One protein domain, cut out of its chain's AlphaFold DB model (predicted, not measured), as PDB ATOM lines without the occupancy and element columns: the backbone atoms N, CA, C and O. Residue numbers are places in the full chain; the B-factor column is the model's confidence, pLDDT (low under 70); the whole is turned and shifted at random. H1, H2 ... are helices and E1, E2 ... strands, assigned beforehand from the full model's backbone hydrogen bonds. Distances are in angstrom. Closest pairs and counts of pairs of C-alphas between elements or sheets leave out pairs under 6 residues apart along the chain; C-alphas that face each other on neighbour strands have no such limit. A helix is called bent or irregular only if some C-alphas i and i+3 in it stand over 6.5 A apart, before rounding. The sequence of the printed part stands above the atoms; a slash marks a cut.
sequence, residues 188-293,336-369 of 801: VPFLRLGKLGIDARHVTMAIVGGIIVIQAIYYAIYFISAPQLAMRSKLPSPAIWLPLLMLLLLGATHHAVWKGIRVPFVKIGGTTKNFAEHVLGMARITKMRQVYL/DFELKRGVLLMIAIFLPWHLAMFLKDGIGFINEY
ATOM      1  N   VAL A 188     -18.754  33.213  24.893       90.12
ATOM      2  CA  VAL A 188     -17.356  33.217  24.432       90.12
ATOM      3  C   VAL A 188     -16.396  32.961  25.605       90.12
ATOM      4  O   VAL A 188     -16.406  33.743  26.574       90.12
ATOM      5  N   PRO A 189     -15.530  31.927  25.522       87.75
ATOM      6  CA  PRO A 189     -14.468  31.683  26.491       87.75
ATOM      7  C   PRO A 189     -13.527  32.865  26.638       87.75
ATOM      8  O   PRO A 189     -13.216  33.568  25.679       87.75
ATOM      9  N   PHE A 190     -13.071  33.090  27.862       85.94
ATOM     10  CA  PHE A 190     -12.142  34.168  28.182       85.94
ATOM     11  C   PHE A 190     -10.815  33.717  28.735       85.94
ATOM     12  O   PHE A 190      -9.870  34.499  28.733       85.94
ATOM     13  N   LEU A 191     -10.761  32.476  29.193       85.19
ATOM     14  CA  LEU A 191      -9.540  31.785  29.525       85.19
ATOM     15  C   LEU A 191      -9.616  30.417  28.850       85.19
ATOM     16  O   LEU A 191     -10.650  29.752  28.911       85.19
ATOM     17  N   ARG A 192      -8.548  30.018  28.162       86.19
ATOM     18  CA  ARG A 192      -8.418  28.685  27.570       86.19
ATOM     19  C   ARG A 192      -7.301  27.956  28.304       86.19
ATOM     20  O   ARG A 192      -6.170  28.424  28.300       86.19
ATOM     21  N   LEU A 193      -7.639  26.837  28.934       82.62
ATOM     22  CA  LEU A 193      -6.718  25.912  29.588       82.62
ATOM     23  C   LEU A 193      -6.707  24.628  28.749       82.62
ATOM     24  O   LEU A 193      -7.553  23.748  28.914       82.62
ATOM     25  N   GLY A 194      -5.815  24.569  27.757       83.06
ATOM     26  CA  GLY A 194      -5.802  23.496  26.758       83.06
ATOM     27  C   GLY A 194      -7.121  23.422  25.974       83.06
ATOM     28  O   GLY A 194      -7.527  24.394  25.337       83.06
ATOM     29  N   LYS A 195      -7.806  22.269  26.036       83.06
ATOM     30  CA  LYS A 195      -9.123  22.052  25.400       83.06
ATOM     31  C   LYS A 195     -10.298  22.636  26.201       83.06
ATOM     32  O   LYS A 195     -11.404  22.722  25.669       83.06
ATOM     33  N   LEU A 196     -10.088  23.038  27.459       80.19
ATOM     34  CA  LEU A 196     -11.138  23.580  28.320       80.19
ATOM     35  C   LEU A 196     -11.200  25.108  28.193       80.19
ATOM     36  O   LEU A 196     -10.268  25.823  28.559       80.19
ATOM     37  N   GLY A 197     -12.314  25.627  27.682       85.06
ATOM     38  CA  GLY A 197     -12.595  27.063  27.679       85.06
ATOM     39  C   GLY A 197     -13.412  27.465  28.905       85.06
ATOM     40  O   GLY A 197     -14.576  27.085  28.997       85.06
ATOM     41  N   ILE A 198     -12.840  28.265  29.808       89.25
ATOM     42  CA  ILE A 198     -13.589  28.911  30.892       89.25
ATOM     43  C   ILE A 198     -14.287  30.147  30.326       89.25
ATOM     44  O   ILE A 198     -13.680  31.019  29.695       89.25
ATOM     45  N   ASP A 199     -15.592  30.209  30.548       91.06
ATOM     46  CA  ASP A 199     -16.494  31.232  30.033       91.06
ATOM     47  C   ASP A 199     -17.461  31.718  31.131       91.06
ATOM     48  O   ASP A 199     -17.370  31.314  32.292       91.06
ATOM     49  N   ALA A 200     -18.393  32.604  30.771       91.00
ATOM     50  CA  ALA A 200     -19.339  33.186  31.722       91.00
ATOM     51  C   ALA A 200     -20.252  32.146  32.400       91.00
ATOM     52  O   ALA A 200     -20.617  32.339  33.556       91.00
ATOM     53  N   ARG A 201     -20.582  31.029  31.733       92.19
ATOM     54  CA  ARG A 201     -21.449  29.991  32.309       92.19
ATOM     55  C   ARG A 201     -20.769  29.301  33.489       92.19
ATOM     56  O   ARG A 201     -21.422  29.024  34.486       92.19
ATOM     57  N   HIS A 202     -19.458  29.082  33.398       91.50
ATOM     58  CA  HIS A 202     -18.687  28.430  34.452       91.50
ATOM     59  C   HIS A 202     -18.569  29.338  35.674       91.50
ATOM     60  O   HIS A 202     -18.703  28.858  36.789       91.50
ATOM     61  N   VAL A 203     -18.393  30.649  35.472       91.38
ATOM     62  CA  VAL A 203     -18.352  31.622  36.575       91.38
ATOM     63  C   VAL A 203     -19.702  31.710  37.278       91.38
ATOM     64  O   VAL A 203     -19.754  31.577  38.496       91.38
ATOM     65  N   THR A 204     -20.800  31.874  36.533       92.62
ATOM     66  CA  THR A 204     -22.142  31.932  37.133       92.62
ATOM     67  C   THR A 204     -22.464  30.644  37.888       92.62
ATOM     68  O   THR A 204     -22.932  30.705  39.022       92.62
ATOM     69  N   MET A 205     -22.165  29.478  37.307       90.44
ATOM     70  CA  MET A 205     -22.384  28.196  37.980       90.44
ATOM     71  C   MET A 205     -21.448  27.982  39.173       90.44
ATOM     72  O   MET A 205     -21.872  27.362  40.138       90.44
ATOM     73  N   ALA A 206     -20.219  28.500  39.156       92.25
ATOM     74  CA  ALA A 206     -19.324  28.436  40.309       92.25
ATOM     75  C   ALA A 206     -19.833  29.303  41.468       92.25
ATOM     76  O   ALA A 206     -19.815  28.852  42.607       92.25
ATOM     77  N   ILE A 207     -20.342  30.509  41.186       91.88
ATOM     78  CA  ILE A 207     -20.913  31.395  42.211       91.88
ATOM     79  C   ILE A 207     -22.182  30.773  42.800       91.88
ATOM     80  O   ILE A 207     -22.267  30.566  44.008       91.88
ATOM     81  N   VAL A 208     -23.163  30.438  41.957       90.75
ATOM     82  CA  VAL A 208     -24.457  29.945  42.449       90.75
ATOM     83  C   VAL A 208     -24.355  28.508  42.966       90.75
ATOM     84  O   VAL A 208     -24.880  28.184  44.028       90.75
ATOM     85  N   GLY A 209     -23.636  27.645  42.250       92.12
ATOM     86  CA  GLY A 209     -23.370  26.272  42.672       92.12
ATOM     87  C   GLY A 209     -22.479  26.201  43.909       92.12
ATOM     88  O   GLY A 209     -22.687  25.318  44.730       92.12
ATOM     89  N   GLY A 210     -21.553  27.145  44.099       94.06
ATOM     90  CA  GLY A 210     -20.713  27.230  45.294       94.06
ATOM     91  C   GLY A 210     -21.530  27.409  46.572       94.06
ATOM     92  O   GLY A 210     -21.297  26.687  47.537       94.06
ATOM     93  N   ILE A 211     -22.553  28.273  46.551       94.00
ATOM     94  CA  ILE A 211     -23.491  28.448  47.678       94.00
ATOM     95  C   ILE A 211     -24.168  27.118  48.040       94.00
ATOM     96  O   ILE A 211     -24.313  26.791  49.216       94.00
ATOM     97  N   ILE A 212     -24.565  26.338  47.034       96.06
ATOM     98  CA  ILE A 212     -25.238  25.047  47.223       96.06
ATOM     99  C   ILE A 212     -24.243  23.996  47.733       96.06
ATOM    100  O   ILE A 212     -24.533  23.285  48.688       96.06
ATOM    101  N   VAL A 213     -23.057  23.894  47.134       95.81
ATOM    102  CA  VAL A 213     -22.050  22.886  47.503       95.81
ATOM    103  C   VAL A 213     -21.506  23.130  48.911       95.81
ATOM    104  O   VAL A 213     -21.396  22.177  49.678       95.81
ATOM    105  N   ILE A 214     -21.227  24.383  49.285       94.94
ATOM    106  CA  ILE A 214     -20.765  24.736  50.637       94.94
ATOM    107  C   ILE A 214     -21.819  24.340  51.675       94.94
ATOM    108  O   ILE A 214     -21.486  23.683  52.660       94.94
ATOM    109  N   GLN A 215     -23.094  24.661  51.428       94.75
ATOM    110  CA  GLN A 215     -24.186  24.230  52.302       94.75
ATOM    111  C   GLN A 215     -24.300  22.700  52.371       94.75
ATOM    112  O   GLN A 215     -24.461  22.153  53.456       94.75
ATOM    113  N   ALA A 216     -24.187  21.995  51.242       95.50
ATOM    114  CA  ALA A 216     -24.298  20.537  51.206       95.50
ATOM    115  C   ALA A 216     -23.188  19.861  52.027       95.50
ATOM    116  O   ALA A 216     -23.466  18.941  52.793       95.50
ATOM    117  N   ILE A 217     -21.947  20.350  51.915       95.19
ATOM    118  CA  ILE A 217     -20.816  19.885  52.731       95.19
ATOM    119  C   ILE A 217     -21.080  20.177  54.210       95.19
ATOM    120  O   ILE A 217     -20.915  19.288  55.045       95.19
ATOM    121  N   TYR A 218     -21.527  21.394  54.532       93.00
ATOM    122  CA  TYR A 218     -21.823  21.772  55.908       93.00
ATOM    123  C   TYR A 218     -22.905  20.880  56.526       93.00
ATOM    124  O   TYR A 218     -22.682  20.322  57.594       93.00
ATOM    125  N   TYR A 219     -24.040  20.673  55.850       92.81
ATOM    126  CA  TYR A 219     -25.120  19.830  56.371       92.81
ATOM    127  C   TYR A 219     -24.724  18.355  56.482       92.81
ATOM    128  O   TYR A 219     -25.156  17.691  57.425       92.81
ATOM    129  N   ALA A 220     -23.878  17.846  55.578       91.81
ATOM    130  CA  ALA A 220     -23.320  16.502  55.710       91.81
ATOM    131  C   ALA A 220     -22.544  16.372  57.028       91.81
ATOM    132  O   ALA A 220     -22.841  15.493  57.834       91.81
ATOM    133  N   ILE A 221     -21.606  17.290  57.281       91.25
ATOM    134  CA  ILE A 221     -20.791  17.302  58.504       91.25
ATOM    135  C   ILE A 221     -21.677  17.508  59.738       91.25
ATOM    136  O   ILE A 221     -21.599  16.735  60.686       91.25
ATOM    137  N   TYR A 222     -22.561  18.504  59.703       87.06
ATOM    138  CA  TYR A 222     -23.428  18.889  60.816       87.06
ATOM    139  C   TYR A 222     -24.281  17.715  61.321       87.06
ATOM    140  O   TYR A 222     -24.259  17.396  62.509       87.06
ATOM    141  N   PHE A 223     -24.975  17.008  60.423       85.94
ATOM    142  CA  PHE A 223     -25.817  15.873  60.813       85.94
ATOM    143  C   PHE A 223     -25.026  14.576  61.079       85.94
ATOM    144  O   PHE A 223     -25.546  13.701  61.770       85.94
ATOM    145  N   ILE A 224     -23.782  14.437  60.588       86.06
ATOM    146  CA  ILE A 224     -22.862  13.359  61.018       86.06
ATOM    147  C   ILE A 224     -22.417  13.590  62.462       86.06
ATOM    148  O   ILE A 224     -22.385  12.651  63.253       86.06
ATOM    149  N   SER A 225     -22.064  14.829  62.806       79.25
ATOM    150  CA  SER A 225     -21.563  15.186  64.134       79.25
ATOM    151  C   SER A 225     -22.657  15.215  65.203       79.25
ATOM    152  O   SER A 225     -22.350  15.075  66.385       79.25
ATOM    153  N   ALA A 226     -23.921  15.380  64.810       70.88
ATOM    154  CA  ALA A 226     -25.054  15.443  65.728       70.88
ATOM    155  C   ALA A 226     -26.260  14.613  65.234       70.88
ATOM    156  O   ALA A 226     -27.330  15.169  64.963       70.88
ATOM    157  N   PRO A 227     -26.131  13.275  65.134       68.06
ATOM    158  CA  PRO A 227     -27.180  12.405  64.596       68.06
ATOM    159  C   PRO A 227     -28.483  12.456  65.408       68.06
ATOM    160  O   PRO A 227     -29.560  12.235  64.863       68.06
ATOM    161  N   GLN A 228     -28.406  12.799  66.695       62.00
ATOM    162  CA  GLN A 228     -29.550  12.987  67.589       62.00
ATOM    163  C   GLN A 228     -30.455  14.174  67.221       62.00
ATOM    164  O   GLN A 228     -31.598  14.207  67.667       62.00
ATOM    165  N   LEU A 229     -29.961  15.141  66.436       61.66
ATOM    166  CA  LEU A 229     -30.743  16.301  65.987       61.66
ATOM    167  C   LEU A 229     -31.612  15.983  64.765       61.66
ATOM    168  O   LEU A 229     -32.463  16.784  64.392       61.66
ATOM    169  N   ALA A 230     -31.407  14.834  64.122       60.81
ATOM    170  CA  ALA A 230     -32.336  14.357  63.117       60.81
ATOM    171  C   ALA A 230     -33.596  13.840  63.818       60.81
ATOM    172  O   ALA A 230     -33.508  12.930  64.646       60.81
ATOM    173  N   MET A 231     -34.774  14.371  63.465       55.75
ATOM    174  CA  MET A 231     -36.041  13.752  63.863       55.75
ATOM    175  C   MET A 231     -35.961  12.237  63.628       55.75
ATOM    176  O   MET A 231     -35.588  11.811  62.529       55.75
ATOM    177  N   ARG A 232     -36.323  11.434  64.643       53.56
ATOM    178  CA  ARG A 232     -36.459   9.969  64.537       53.56
ATOM    179  C   ARG A 232     -37.576   9.640  63.543       53.56
ATOM    180  O   ARG A 232     -38.707   9.349  63.912       53.56
ATOM    181  N   SER A 233     -37.257   9.746  62.266       52.38
ATOM    182  CA  SER A 233     -38.114   9.402  61.144       52.38
ATOM    183  C   SER A 233     -37.664   8.060  60.568       52.38
ATOM    184  O   SER A 233     -36.539   7.621  60.791       52.38
ATOM    185  N   LYS A 234     -38.538   7.401  59.800       57.19
ATOM    186  CA  LYS A 234     -38.180   6.190  59.036       57.19
ATOM    187  C   LYS A 234     -37.248   6.485  57.844       57.19
ATOM    188  O   LYS A 234     -36.923   5.570  57.094       57.19
ATOM    189  N   LEU A 235     -36.879   7.750  57.622       60.16
ATOM    190  CA  LEU A 235     -35.983   8.154  56.542       60.16
ATOM    191  C   LEU A 235     -34.517   7.877  56.921       60.16
ATOM    192  O   LEU A 235     -34.184   7.848  58.107       60.16
ATOM    193  N   PRO A 236     -33.621   7.719  55.928       69.06
ATOM    194  CA  PRO A 236     -32.179   7.728  56.162       69.06
ATOM    195  C   PRO A 236     -31.743   8.994  56.912       69.06
ATOM    196  O   PRO A 236     -32.447  10.006  56.899       69.06
ATOM    197  N   SER A 237     -30.552   8.973  57.519       79.31
ATOM    198  CA  SER A 237     -30.002  10.162  58.182       79.31
ATOM    199  C   SER A 237     -30.020  11.390  57.247       79.31
ATOM    200  O   SER A 237     -29.576  11.275  56.094       79.31
ATOM    201  N   PRO A 238     -30.478  12.572  57.715       83.88
ATOM    202  CA  PRO A 238     -30.379  13.836  56.982       83.88
ATOM    203  C   PRO A 238     -28.976  14.183  56.507       83.88
ATOM    204  O   PRO A 238     -28.841  14.840  55.480       83.88
ATOM    205  N   ALA A 239     -27.942  13.657  57.166       85.31
ATOM    206  CA  ALA A 239     -26.559  13.773  56.715       85.31
ATOM    207  C   ALA A 239     -26.318  13.244  55.294       85.31
ATOM    208  O   ALA A 239     -25.359  13.650  54.644       85.31
ATOM    209  N   ILE A 240     -27.162  12.325  54.818       86.81
ATOM    210  CA  ILE A 240     -27.037  11.713  53.495       86.81
ATOM    211  C   ILE A 240     -28.056  12.326  52.541       86.81
ATOM    212  O   ILE A 240     -27.681  12.856  51.496       86.81
ATOM    213  N   TRP A 241     -29.350  12.266  52.879       90.50
ATOM    214  CA  TRP A 241     -30.383  12.627  51.908       90.50
ATOM    215  C   TRP A 241     -30.465  14.131  51.646       90.50
ATOM    216  O   TRP A 241     -30.797  14.499  50.524       90.50
ATOM    217  N   LEU A 242     -30.154  15.001  52.618       91.81
ATOM    218  CA  LEU A 242     -30.251  16.450  52.417       91.81
ATOM    219  C   LEU A 242     -29.127  16.963  51.497       91.81
ATOM    220  O   LEU A 242     -29.454  17.577  50.479       91.81
ATOM    221  N   PRO A 243     -27.835  16.650  51.731       94.19
ATOM    222  CA  PRO A 243     -26.779  16.952  50.764       94.19
ATOM    223  C   PRO A 243     -27.023  16.296  49.401       94.19
ATOM    224  O   PRO A 243     -26.839  16.940  48.369       94.19
ATOM    225  N   LEU A 244     -27.496  15.043  49.374       94.31
ATOM    226  CA  LEU A 244     -27.830  14.364  48.121       94.31
ATOM    227  C   LEU A 244     -28.948  15.091  47.368       94.31
ATOM    228  O   LEU A 244     -28.808  15.318  46.172       94.31
ATOM    229  N   LEU A 245     -30.020  15.510  48.045       94.88
ATOM    230  CA  LEU A 245     -31.098  16.310  47.460       94.88
ATOM    231  C   LEU A 245     -30.545  17.594  46.836       94.88
ATOM    232  O   LEU A 245     -30.902  17.926  45.710       94.88
ATOM    233  N   MET A 246     -29.644  18.291  47.523       95.81
ATOM    234  CA  MET A 246     -29.020  19.515  47.013       95.81
ATOM    235  C   MET A 246     -28.193  19.258  45.752       95.81
ATOM    236  O   MET A 246     -28.331  19.983  44.764       95.81
ATOM    237  N   LEU A 247     -27.375  18.203  45.751       95.06
ATOM    238  CA  LEU A 247     -26.583  17.804  44.587       95.06
ATOM    239  C   LEU A 247     -27.463  17.310  43.433       95.06
ATOM    240  O   LEU A 247     -27.154  17.586  42.276       95.06
ATOM    241  N   LEU A 248     -28.580  16.638  43.727       95.25
ATOM    242  CA  LEU A 248     -29.573  16.228  42.737       95.25
ATOM    243  C   LEU A 248     -30.289  17.435  42.131       95.25
ATOM    244  O   LEU A 248     -30.427  17.492  40.912       95.25
ATOM    245  N   LEU A 249     -30.698  18.419  42.937       95.69
ATOM    246  CA  LEU A 249     -31.310  19.658  42.450       95.69
ATOM    247  C   LEU A 249     -30.326  20.462  41.591       95.69
ATOM    248  O   LEU A 249     -30.688  20.906  40.499       95.69
ATOM    249  N   LEU A 250     -29.067  20.585  42.028       94.44
ATOM    250  CA  LEU A 250     -28.009  21.226  41.247       94.44
ATOM    251  C   LEU A 250     -27.733  20.456  39.947       94.44
ATOM    252  O   LEU A 250     -27.690  21.057  38.875       94.44
ATOM    253  N   GLY A 251     -27.614  19.129  40.003       93.62
ATOM    254  CA  GLY A 251     -27.440  18.267  38.833       93.62
ATOM    255  C   GLY A 251     -28.622  18.341  37.864       93.62
ATOM    256  O   GLY A 251     -28.425  18.390  36.649       93.62
ATOM    257  N   ALA A 252     -29.847  18.460  38.382       94.25
ATOM    258  CA  ALA A 252     -31.066  18.639  37.600       94.25
ATOM    259  C   ALA A 252     -31.109  19.982  36.853       94.25
ATOM    260  O   ALA A 252     -31.919  20.144  35.944       94.25
ATOM    261  N   THR A 253     -30.222  20.940  37.137       93.00
ATOM    262  CA  THR A 253     -30.072  22.131  36.282       93.00
ATOM    263  C   THR A 253     -29.369  21.820  34.952       93.00
ATOM    264  O   THR A 253     -29.448  22.604  33.999       93.00
ATOM    265  N   HIS A 254     -28.711  20.659  34.841       93.44
ATOM    266  CA  HIS A 254     -27.973  20.252  33.654       93.44
ATOM    267  C   HIS A 254     -28.854  19.491  32.647       93.44
ATOM    268  O   HIS A 254     -29.491  18.485  32.958       93.44
ATOM    269  N   HIS A 255     -28.825  19.923  31.380       92.25
ATOM    270  CA  HIS A 255     -29.699  19.391  30.321       92.25
ATOM    271  C   HIS A 255     -29.578  17.869  30.094       92.25
ATOM    272  O   HIS A 255     -30.529  17.231  29.647       92.25
ATOM    273  N   ALA A 256     -28.405  17.280  30.362       92.81
ATOM    274  CA  ALA A 256     -28.156  15.861  30.106       92.81
ATOM    275  C   ALA A 256     -28.987  14.946  31.017       92.81
ATOM    276  O   ALA A 256     -29.427  13.893  30.560       92.81
ATOM    277  N   VAL A 257     -29.258  15.375  32.258       92.75
ATOM    278  CA  VAL A 257     -30.093  14.633  33.217       92.75
ATOM    279  C   VAL A 257     -31.502  14.471  32.653       92.75
ATOM    280  O   VAL A 257     -32.007  13.361  32.499       92.75
ATOM    281  N   TRP A 258     -32.098  15.580  32.219       92.69
ATOM    282  CA  TRP A 258     -33.431  15.592  31.623       92.69
ATOM    283  C   TRP A 258     -33.498  14.868  30.283       92.69
ATOM    284  O   TRP A 258     -34.480  14.181  30.017       92.69
ATOM    285  N   LYS A 259     -32.444  14.944  29.459       91.06
ATOM    286  CA  LYS A 259     -32.354  14.140  28.233       91.06
ATOM    287  C   LYS A 259     -32.452  12.644  28.551       91.06
ATOM    288  O   LYS A 259     -33.200  11.952  27.869       91.06
ATOM    289  N   GLY A 260     -31.733  12.169  29.570       90.25
ATOM    290  CA  GLY A 260     -31.784  10.772  30.012       90.25
ATOM    291  C   GLY A 260     -33.185  10.350  30.456       90.25
ATOM    292  O   GLY A 260     -33.705   9.361  29.949       90.25
ATOM    293  N   ILE A 261     -33.826  11.153  31.315       89.12
ATOM    294  CA  ILE A 261     -35.192  10.899  31.815       89.12
ATOM    295  C   ILE A 261     -36.220  10.922  30.675       89.12
ATOM    296  O   ILE A 261     -37.161  10.139  30.678       89.12
ATOM    297  N   ARG A 262     -36.047  11.801  29.683       90.31
ATOM    298  CA  ARG A 262     -37.001  12.011  28.585       90.31
ATOM    299  C   ARG A 262     -37.009  10.891  27.541       90.31
ATOM    300  O   ARG A 262     -38.063  10.601  26.980       90.31
ATOM    301  N   VAL A 263     -35.854  10.294  27.235       90.00
ATOM    302  CA  VAL A 263     -35.698   9.333  26.121       90.00
ATOM    303  C   VAL A 263     -36.679   8.148  26.181       90.00
ATOM    304  O   VAL A 263     -37.256   7.845  25.137       90.00
ATOM    305  N   PRO A 264     -36.923   7.494  27.334       88.06
ATOM    306  CA  PRO A 264     -37.897   6.405  27.429       88.06
ATOM    307  C   PRO A 264     -39.322   6.822  27.041       88.06
ATOM    308  O   PRO A 264     -39.971   6.117  26.278       88.06
ATOM    309  N   PHE A 265     -39.789   7.992  27.490       86.44
ATOM    310  CA  PHE A 265     -41.155   8.463  27.227       86.44
ATOM    311  C   PHE A 265     -41.372   8.882  25.772       86.44
ATOM    312  O   PHE A 265     -42.433   8.641  25.204       86.44
ATOM    313  N   VAL A 266     -40.348   9.459  25.137       84.81
ATOM    314  CA  VAL A 266     -40.401   9.822  23.711       84.81
ATOM    315  C   VAL A 266     -40.558   8.585  22.821       84.81
ATOM    316  O   VAL A 266     -41.207   8.667  21.780       84.81
ATOM    317  N   LYS A 267     -40.024   7.429  23.241       87.06
ATOM    318  CA  LYS A 267     -40.150   6.159  22.508       87.06
ATOM    319  C   LYS A 267     -41.560   5.555  22.544       87.06
ATOM    320  O   LYS A 267     -41.865   4.755  21.672       87.06
ATOM    321  N   ILE A 268     -42.409   5.942  23.503       85.00
ATOM    322  CA  ILE A 268     -43.795   5.442  23.627       85.00
ATOM    323  C   ILE A 268     -44.694   6.006  22.506       85.00
ATOM    324  O   ILE A 268     -45.668   5.371  22.117       85.00
ATOM    325  N   GLY A 269     -44.342   7.163  21.929       81.69
ATOM    326  CA  GLY A 269     -45.081   7.782  20.824       81.69
ATOM    327  C   GLY A 269     -46.363   8.514  21.249       81.69
ATOM    328  O   GLY A 269     -46.658   8.667  22.436       81.69
ATOM    329  N   GLY A 270     -47.102   9.034  20.264       85.62
ATOM    330  CA  GLY A 270     -48.394   9.705  20.464       85.62
ATOM    331  C   GLY A 270     -48.351  10.925  21.397       85.62
ATOM    332  O   GLY A 270     -47.376  11.676  21.435       85.62
ATOM    333  N   THR A 271     -49.418  11.118  22.174       82.69
ATOM    334  CA  THR A 271     -49.567  12.226  23.138       82.69
ATOM    335  C   THR A 271     -48.469  12.225  24.209       82.69
ATOM    336  O   THR A 271     -47.992  13.287  24.613       82.69
ATOM    337  N   THR A 272     -48.001  11.040  24.616       81.75
ATOM    338  CA  THR A 272     -46.920  10.860  25.598       81.75
ATOM    339  C   THR A 272     -45.602  11.457  25.113       81.75
ATOM    340  O   THR A 272     -44.888  12.086  25.896       81.75
ATOM    341  N   LYS A 273     -45.296  11.335  23.813       86.81
ATOM    342  CA  LYS A 273     -44.119  11.971  23.208       86.81
ATOM    343  C   LYS A 273     -44.189  13.493  23.322       86.81
ATOM    344  O   LYS A 273     -43.237  14.095  23.807       86.81
ATOM    345  N   ASN A 274     -45.306  14.101  22.920       82.88
ATOM    346  CA  ASN A 274     -45.466  15.559  22.939       82.88
ATOM    347  C   ASN A 274     -45.376  16.111  24.371       82.88
ATOM    348  O   ASN A 274     -44.679  17.094  24.623       82.88
ATOM    349  N   PHE A 275     -46.009  15.423  25.326       83.81
ATOM    350  CA  PHE A 275     -45.902  15.752  26.745       83.81
ATOM    351  C   PHE A 275     -44.451  15.667  27.246       83.81
ATOM    352  O   PHE A 275     -43.955  16.599  27.877       83.81
ATOM    353  N   ALA A 276     -43.737  14.582  26.928       84.62
ATOM    354  CA  ALA A 276     -42.349  14.392  27.341       84.62
ATOM    355  C   ALA A 276     -41.387  15.398  26.686       84.62
ATOM    356  O   ALA A 276     -40.455  15.873  27.338       84.62
ATOM    357  N   GLU A 277     -41.591  15.747  25.416       84.25
ATOM    358  CA  GLU A 277     -40.785  16.756  24.725       84.25
ATOM    359  C   GLU A 277     -40.907  18.129  25.381       84.25
ATOM    360  O   GLU A 277     -39.886  18.799  25.560       84.25
ATOM    361  N   HIS A 278     -42.116  18.488  25.811       81.31
ATOM    362  CA  HIS A 278     -42.408  19.774  26.425       81.31
ATOM    363  C   HIS A 278     -42.028  19.825  27.917       81.31
ATOM    364  O   HIS A 278     -41.206  20.641  28.326       81.31
ATOM    365  N   VAL A 279     -42.548  18.908  28.740       84.00
ATOM    366  CA  VAL A 279     -42.373  18.936  30.206       84.00
ATOM    367  C   VAL A 279     -40.980  18.476  30.629       84.00
ATOM    368  O   VAL A 279     -40.377  19.046  31.543       84.00
ATOM    369  N   LEU A 280     -40.423  17.455  29.969       87.44
ATOM    370  CA  LEU A 280     -39.092  16.922  30.283       87.44
ATOM    371  C   LEU A 280     -37.991  17.564  29.429       87.44
ATOM    372  O   LEU A 280     -36.816  17.254  29.616       87.44
ATOM    373  N   GLY A 281     -38.335  18.491  28.532       86.69
ATOM    374  CA  GLY A 281     -37.376  19.296  27.785       86.69
ATOM    375  C   GLY A 281     -36.504  20.171  28.693       86.69
ATOM    376  O   GLY A 281     -36.934  20.653  29.743       86.69
ATOM    377  N   MET A 282     -35.242  20.352  28.296       91.94
ATOM    378  CA  MET A 282     -34.344  21.368  28.847       91.94
ATOM    379  C   MET A 282     -33.271  21.713  27.810       91.94
ATOM    380  O   MET A 282     -32.531  20.838  27.352       91.94
ATOM    381  N   ALA A 283     -33.167  22.991  27.447       89.75
ATOM    382  CA  ALA A 283     -32.210  23.459  26.449       89.75
ATOM    383  C   ALA A 283     -30.767  23.446  26.982       89.75
ATOM    384  O   ALA A 283     -30.514  23.620  28.175       89.75
ATOM    385  N   ARG A 284     -29.780  23.271  26.095       92.06
ATOM    386  CA  ARG A 284     -28.360  23.464  26.439       92.06
ATOM    387  C   ARG A 284     -28.066  24.941  26.687       92.06
ATOM    388  O   ARG A 284     -28.598  25.788  25.976       92.06
ATOM    389  N   ILE A 285     -27.168  25.229  27.631       93.25
ATOM    390  CA  ILE A 285     -26.670  26.590  27.872       93.25
ATOM    391  C   ILE A 285     -25.712  26.970  26.738       93.25
ATOM    392  O   ILE A 285     -24.573  26.502  26.688       93.25
ATOM    393  N   THR A 286     -26.200  27.783  25.810       92.75
ATOM    394  CA  THR A 286     -25.506  28.175  24.573       92.75
ATOM    395  C   THR A 286     -25.456  29.689  24.375       92.75
ATOM    396  O   THR A 286     -24.521  30.188  23.747       92.75
ATOM    397  N   LYS A 287     -26.412  30.424  24.956       95.19
ATOM    398  CA  LYS A 287     -26.555  31.877  24.817       95.19
ATOM    399  C   LYS A 287     -26.377  32.602  26.147       95.19
ATOM    400  O   LYS A 287     -26.634  32.046  27.218       95.19
ATOM    401  N   MET A 288     -25.994  33.876  26.080       95.56
ATOM    402  CA  MET A 288     -25.873  34.732  27.266       95.56
ATOM    403  C   MET A 288     -27.205  34.929  28.002       95.56
ATOM    404  O   MET A 288     -27.179  35.051  29.224       95.56
ATOM    405  N   ARG A 289     -28.351  34.862  27.305       96.50
ATOM    406  CA  ARG A 289     -29.708  34.900  27.893       96.50
ATOM    407  C   ARG A 289     -29.815  33.950  29.088       96.50
ATOM    408  O   ARG A 289     -30.168  34.360  30.186       96.50
ATOM    409  N   GLN A 290     -29.409  32.698  28.890       96.25
ATOM    410  CA  GLN A 290     -29.499  31.641  29.900       96.25
ATOM    411  C   GLN A 290     -28.538  31.887  31.070       96.25
ATOM    412  O   GLN A 290     -28.884  31.630  32.217       96.25
ATOM    413  N   VAL A 291     -27.342  32.423  30.800       96.56
ATOM    414  CA  VAL A 291     -26.353  32.770  31.837       96.56
ATOM    415  C   VAL A 291     -26.859  33.912  32.720       96.56
ATOM    416  O   VAL A 291     -26.715  33.856  33.940       96.56
ATOM    417  N   TYR A 292     -27.472  34.934  32.120       97.62
ATOM    418  CA  TYR A 292     -28.072  36.041  32.858       97.62
ATOM    419  C   TYR A 292     -29.278  35.585  33.683       97.62
ATOM    420  O   TYR A 292     -29.361  35.922  34.861       97.62
ATOM    421  N   LEU A 293     -30.155  34.752  33.117       97.75
ATOM    422  CA  LEU A 293     -31.298  34.191  33.840       97.75
ATOM    423  C   LEU A 293     -30.862  33.319  35.022       97.75
ATOM    424  O   LEU A 293     -31.410  33.465  36.107       97.75
ATOM    425  N   ASP A 336     -37.903  29.991  26.967       90.12
ATOM    426  CA  ASP A 336     -36.840  30.988  26.766       90.12
ATOM    427  C   ASP A 336     -36.459  31.748  28.046       90.12
ATOM    428  O   ASP A 336     -35.357  32.293  28.156       90.12
ATOM    429  N   PHE A 337     -37.363  31.768  29.028       93.75
ATOM    430  CA  PHE A 337     -37.147  32.337  30.360       93.75
ATOM    431  C   PHE A 337     -36.496  31.352  31.341       93.75
ATOM    432  O   PHE A 337     -36.267  31.706  32.498       93.75
ATOM    433  N   GLU A 338     -36.183  30.126  30.908       94.56
ATOM    434  CA  GLU A 338     -35.484  29.108  31.704       94.56
ATOM    435  C   GLU A 338     -36.167  28.803  33.053       94.56
ATOM    436  O   GLU A 338     -35.503  28.395  34.004       94.56
ATOM    437  N   LEU A 339     -37.496  28.963  33.148       94.44
ATOM    438  CA  LEU A 339     -38.241  28.896  34.415       94.44
ATOM    439  C   LEU A 339     -38.002  27.581  35.167       94.44
ATOM    440  O   LEU A 339     -37.709  27.589  36.356       94.44
ATOM    441  N   LYS A 340     -38.032  26.446  34.458       94.00
ATOM    442  CA  LYS A 340     -37.755  25.124  35.038       94.00
ATOM    443  C   LYS A 340     -36.364  25.048  35.675       94.00
ATOM    444  O   LYS A 340     -36.230  24.613  36.814       94.00
ATOM    445  N   ARG A 341     -35.324  25.470  34.949       95.06
ATOM    446  CA  ARG A 341     -33.941  25.480  35.449       95.06
ATOM    447  C   ARG A 341     -33.777  26.483  36.594       95.06
ATOM    448  O   ARG A 341     -33.117  26.173  37.580       95.06
ATOM    449  N   GLY A 342     -34.393  27.653  36.463       95.62
ATOM    450  CA  GLY A 342     -34.376  28.730  37.442       95.62
ATOM    451  C   GLY A 342     -35.007  28.357  38.776       95.62
ATOM    452  O   GLY A 342     -34.392  28.554  39.818       95.62
ATOM    453  N   VAL A 343     -36.198  27.754  38.749       95.81
ATOM    454  CA  VAL A 343     -36.907  27.297  39.951       95.81
ATOM    455  C   VAL A 343     -36.116  26.206  40.672       95.81
ATOM    456  O   VAL A 343     -35.954  26.291  41.886       95.81
ATOM    457  N   LEU A 344     -35.555  25.231  39.944       96.19
ATOM    458  CA  LEU A 344     -34.684  24.206  40.536       96.19
ATOM    459  C   LEU A 344     -33.483  24.831  41.255       96.19
ATOM    460  O   LEU A 344     -33.173  24.450  42.381       96.19
ATOM    461  N   LEU A 345     -32.839  25.813  40.620       96.19
ATOM    462  CA  LEU A 345     -31.698  26.521  41.190       96.19
ATOM    463  C   LEU A 345     -32.087  27.327  42.434       96.19
ATOM    464  O   LEU A 345     -31.402  27.259  43.448       96.19
ATOM    465  N   MET A 346     -33.201  28.058  42.375       96.50
ATOM    466  CA  MET A 346     -33.703  28.859  43.490       96.50
ATOM    467  C   MET A 346     -34.016  27.973  44.703       96.50
ATOM    468  O   MET A 346     -33.540  28.251  45.803       96.50
ATOM    469  N   ILE A 347     -34.740  26.869  44.488       97.12
ATOM    470  CA  ILE A 347     -35.051  25.879  45.528       97.12
ATOM    471  C   ILE A 347     -33.762  25.296  46.114       97.12
ATOM    472  O   ILE A 347     -33.639  25.221  47.332       97.12
ATOM    473  N   ALA A 348     -32.780  24.941  45.280       96.81
ATOM    474  CA  ALA A 348     -31.501  24.405  45.749       96.81
ATOM    475  C   ALA A 348     -30.723  25.379  46.651       96.81
ATOM    476  O   ALA A 348     -29.949  24.928  47.492       96.81
ATOM    477  N   ILE A 349     -30.918  26.692  46.487       96.81
ATOM    478  CA  ILE A 349     -30.258  27.719  47.302       96.81
ATOM    479  C   ILE A 349     -30.937  27.864  48.660       96.81
ATOM    480  O   ILE A 349     -30.249  27.772  49.676       96.81
ATOM    481  N   PHE A 350     -32.253  28.117  48.694       95.81
ATOM    482  CA  PHE A 350     -32.916  28.538  49.936       95.81
ATOM    483  C   PHE A 350     -33.570  27.400  50.720       95.81
ATOM    484  O   PHE A 350     -33.620  27.460  51.950       95.81
ATOM    485  N   LEU A 351     -34.108  26.377  50.047       95.56
ATOM    486  CA  LEU A 351     -34.881  25.323  50.708       95.56
ATOM    487  C   LEU A 351     -34.056  24.507  51.721       95.56
ATOM    488  O   LEU A 351     -34.609  24.188  52.773       95.56
ATOM    489  N   PRO A 352     -32.764  24.194  51.486       95.50
ATOM    490  CA  PRO A 352     -31.995  23.351  52.399       95.50
ATOM    491  C   PRO A 352     -31.924  23.869  53.833       95.50
ATOM    492  O   PRO A 352     -32.113  23.084  54.757       95.50
ATOM    493  N   TRP A 353     -31.733  25.177  54.031       95.19
ATOM    494  CA  TRP A 353     -31.746  25.753  55.377       95.19
ATOM    495  C   TRP A 353     -33.119  25.627  56.049       95.19
ATOM    496  O   TRP A 353     -33.201  25.250  57.214       95.19
ATOM    497  N   HIS A 354     -34.208  25.856  55.309       93.44
ATOM    498  CA  HIS A 354     -35.564  25.701  55.846       93.44
ATOM    499  C   HIS A 354     -35.849  24.246  56.249       93.44
ATOM    500  O   HIS A 354     -36.480  24.003  57.275       93.44
ATOM    501  N   LEU A 355     -35.356  23.273  55.471       92.25
ATOM    502  CA  LEU A 355     -35.434  21.856  55.828       92.25
ATOM    503  C   LEU A 355     -34.584  21.543  57.062       92.25
ATOM    504  O   LEU A 355     -35.052  20.833  57.944       92.25
ATOM    505  N   ALA A 356     -33.369  22.085  57.156       90.19
ATOM    506  CA  ALA A 356     -32.496  21.886  58.309       90.19
ATOM    507  C   ALA A 356     -33.102  22.465  59.604       90.19
ATOM    508  O   ALA A 356     -33.089  21.789  60.631       90.19
ATOM    509  N   MET A 357     -33.715  23.652  59.540       87.88
ATOM    510  CA  MET A 357     -34.484  24.228  60.650       87.88
ATOM    511  C   MET A 357     -35.696  23.377  61.019       87.88
ATOM    512  O   MET A 357     -35.901  23.094  62.192       87.88
ATOM    513  N   PHE A 358     -36.474  22.911  60.037       87.12
ATOM    514  CA  PHE A 358     -37.608  22.022  60.300       87.12
ATOM    515  C   PHE A 358     -37.180  20.705  60.961       87.12
ATOM    516  O   PHE A 358     -37.870  20.201  61.840       87.12
ATOM    517  N   LEU A 359     -36.032  20.146  60.571       84.50
ATOM    518  CA  LEU A 359     -35.499  18.933  61.192       84.50
ATOM    519  C   LEU A 359     -35.090  19.150  62.653       84.50
ATOM    520  O   LEU A 359     -35.158  18.197  63.425       84.50
ATOM    521  N   LYS A 360     -34.682  20.372  63.015       79.62
ATOM    522  CA  LYS A 360     -34.257  20.729  64.369       79.62
ATOM    523  C   LYS A 360     -35.425  21.145  65.273       79.62
ATOM    524  O   LYS A 360     -35.546  20.633  66.380       79.62
ATOM    525  N   ASP A 361     -36.286  22.031  64.782       78.50
ATOM    526  CA  ASP A 361     -37.331  22.713  65.561       78.50
ATOM    527  C   ASP A 361     -38.743  22.156  65.295       78.50
ATOM    528  O   ASP A 361     -39.725  22.563  65.923       78.50
ATOM    529  N   GLY A 362     -38.875  21.227  64.347       82.88
ATOM    530  CA  GLY A 362     -40.139  20.589  64.000       82.88
ATOM    531  C   GLY A 362     -41.190  21.566  63.468       82.88
ATOM    532  O   GLY A 362     -40.897  22.571  62.815       82.88
ATOM    533  N   ILE A 363     -42.461  21.258  63.743       83.12
ATOM    534  CA  ILE A 363     -43.605  22.043  63.256       83.12
ATOM    535  C   ILE A 363     -43.674  23.451  63.867       83.12
ATOM    536  O   ILE A 363     -44.245  24.349  63.250       83.12
ATOM    537  N   GLY A 364     -43.056  23.666  65.038       80.81
ATOM    538  CA  GLY A 364     -42.992  24.977  65.689       80.81
ATOM    539  C   GLY A 364     -42.367  26.033  64.778       80.81
ATOM    540  O   GLY A 364     -42.930  27.113  64.613       80.81
ATOM    541  N   PHE A 365     -41.288  25.672  64.074       84.50
ATOM    542  CA  PHE A 365     -40.663  26.544  63.082       84.50
ATOM    543  C   PHE A 365     -41.607  26.925  61.942       84.50
ATOM    544  O   PHE A 365     -41.679  28.094  61.580       84.50
ATOM    545  N   ILE A 366     -42.361  25.974  61.388       85.12
ATOM    546  CA  ILE A 366     -43.285  26.259  60.282       85.12
ATOM    547  C   ILE A 366     -44.425  27.172  60.746       85.12
ATOM    548  O   ILE A 366     -44.763  28.134  60.055       85.12
ATOM    549  N   ASN A 367     -44.991  26.900  61.924       83.62
ATOM    550  CA  ASN A 367     -46.060  27.707  62.506       83.62
ATOM    551  C   ASN A 367     -45.620  29.160  62.732       83.62
ATOM    552  O   ASN A 367     -46.339  30.085  62.355       83.62
ATOM    553  N   GLU A 368     -44.426  29.370  63.280       81.81
ATOM    554  CA  GLU A 368     -43.901  30.707  63.559       81.81
ATOM    555  C   GLU A 368     -43.410  31.410  62.277       81.81
ATOM    556  O   GLU A 368     -43.894  32.482  61.910       81.81
ATOM    557  N   TYR A 369     -42.501  30.792  61.522       85.88
ATOM    558  CA  TYR A 369     -41.901  31.414  60.340       85.88
ATOM    559  C   TYR A 369     -42.906  31.593  59.196       85.88
ATOM    560  O   TYR A 369     -43.119  32.709  58.717       85.88
TER     561      TYR A 369
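AT A GLANCE: This is residues 188 to 293 and 336 to 369 of the 801 residues of a protein of Deltaproteobacteria bacterium (UniProt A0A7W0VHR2). Three long parts, H1, H2 and the first arm of the bent helix H6, run side by side as a loose up-and-down bundle. At one end the helical hairpin H3 and H4 leads away from it, with the strand hairpin E1 and E2 before H1; at the other end H7 turns off H6. The 140 printed residues hold E1, E2 and H1 to H7 in that order; E1 and E2 are antiparallel, and the class is mostly helix. The whole is loose, with a radius of gyration of the C-alphas of 18.5 A and spans of 46 by 45 by 28 A.

IN THESE COORDINATES: E1 is residues 191 to 193, from C-alpha 191 at (-9.540, 31.785, 29.525), and E2 196 to 198. H1, 200 to 225, is 37.1 A long with a kink of 33 degrees near residue 208. H2 is 238 to 251, 18.9 A; H3 255 to 268, 20.9 A, only just irregular, with C-alphas 261 and 264 6.8 A apart; H4 270 to 279; H5 288 to 293. H6, 339 to 361, was assigned as one helix by its hydrogen bonds but is bent, with C-alphas 349 and 352 6.9 A apart; its arms are H6a, 339 to 349, and H6b, 352 to 361, at a steep tilt of 44 degrees. H7, 363 to 369, ends at C-alpha 369 (-41.901, 31.414, 60.340).

HOW THE PARTS SIT: In the hairpin E1 and E2, N 193 and O 196 are 2.8 A apart, within hydrogen-bond range. The helical hairpin H1 and H2 touches, closest at the C-alphas of Ala 220 and Ala 239, 4.4 A, opposite ways at a shallow tilt of 10 degrees. H6a touches H2, with residues 246 to 250 of H2 alone, closest at the C-alphas of Met 246 and Ala 348, 5.6 A. H5 only just touches H1, with 3 pairs of C-alphas within 8 A, closest Arg 201 and Val 291, 5.7 A. In the hairpin H3 and H4 the closest C-alphas, Val 266 and Lys 273, are 4.3 A apart; H3 is apart from H1. H6b and H7 touch only at the corner, only just, with 3 pairs of C-alphas within 8 A, closest Phe 358 and Phe 365, 6.1 A. Every O i to N i+4 pair is within hydrogen-bond range in H5, H6a, H6b and H7; the counts are 21 of 22 in H1, 9 of 10 in H2, 7 of 10 in H3 and 5 of 6 in H4.

THE WHOLE: The farthest C-alphas, Gly 194 and Asn 367, are 54.0 A apart. Residues 294 to 335 are cut out, with 9.5 A between C-alphas 293 and 336. The link H1 to H2 is long, and residues 227 to 236 in it have pLDDT under 70.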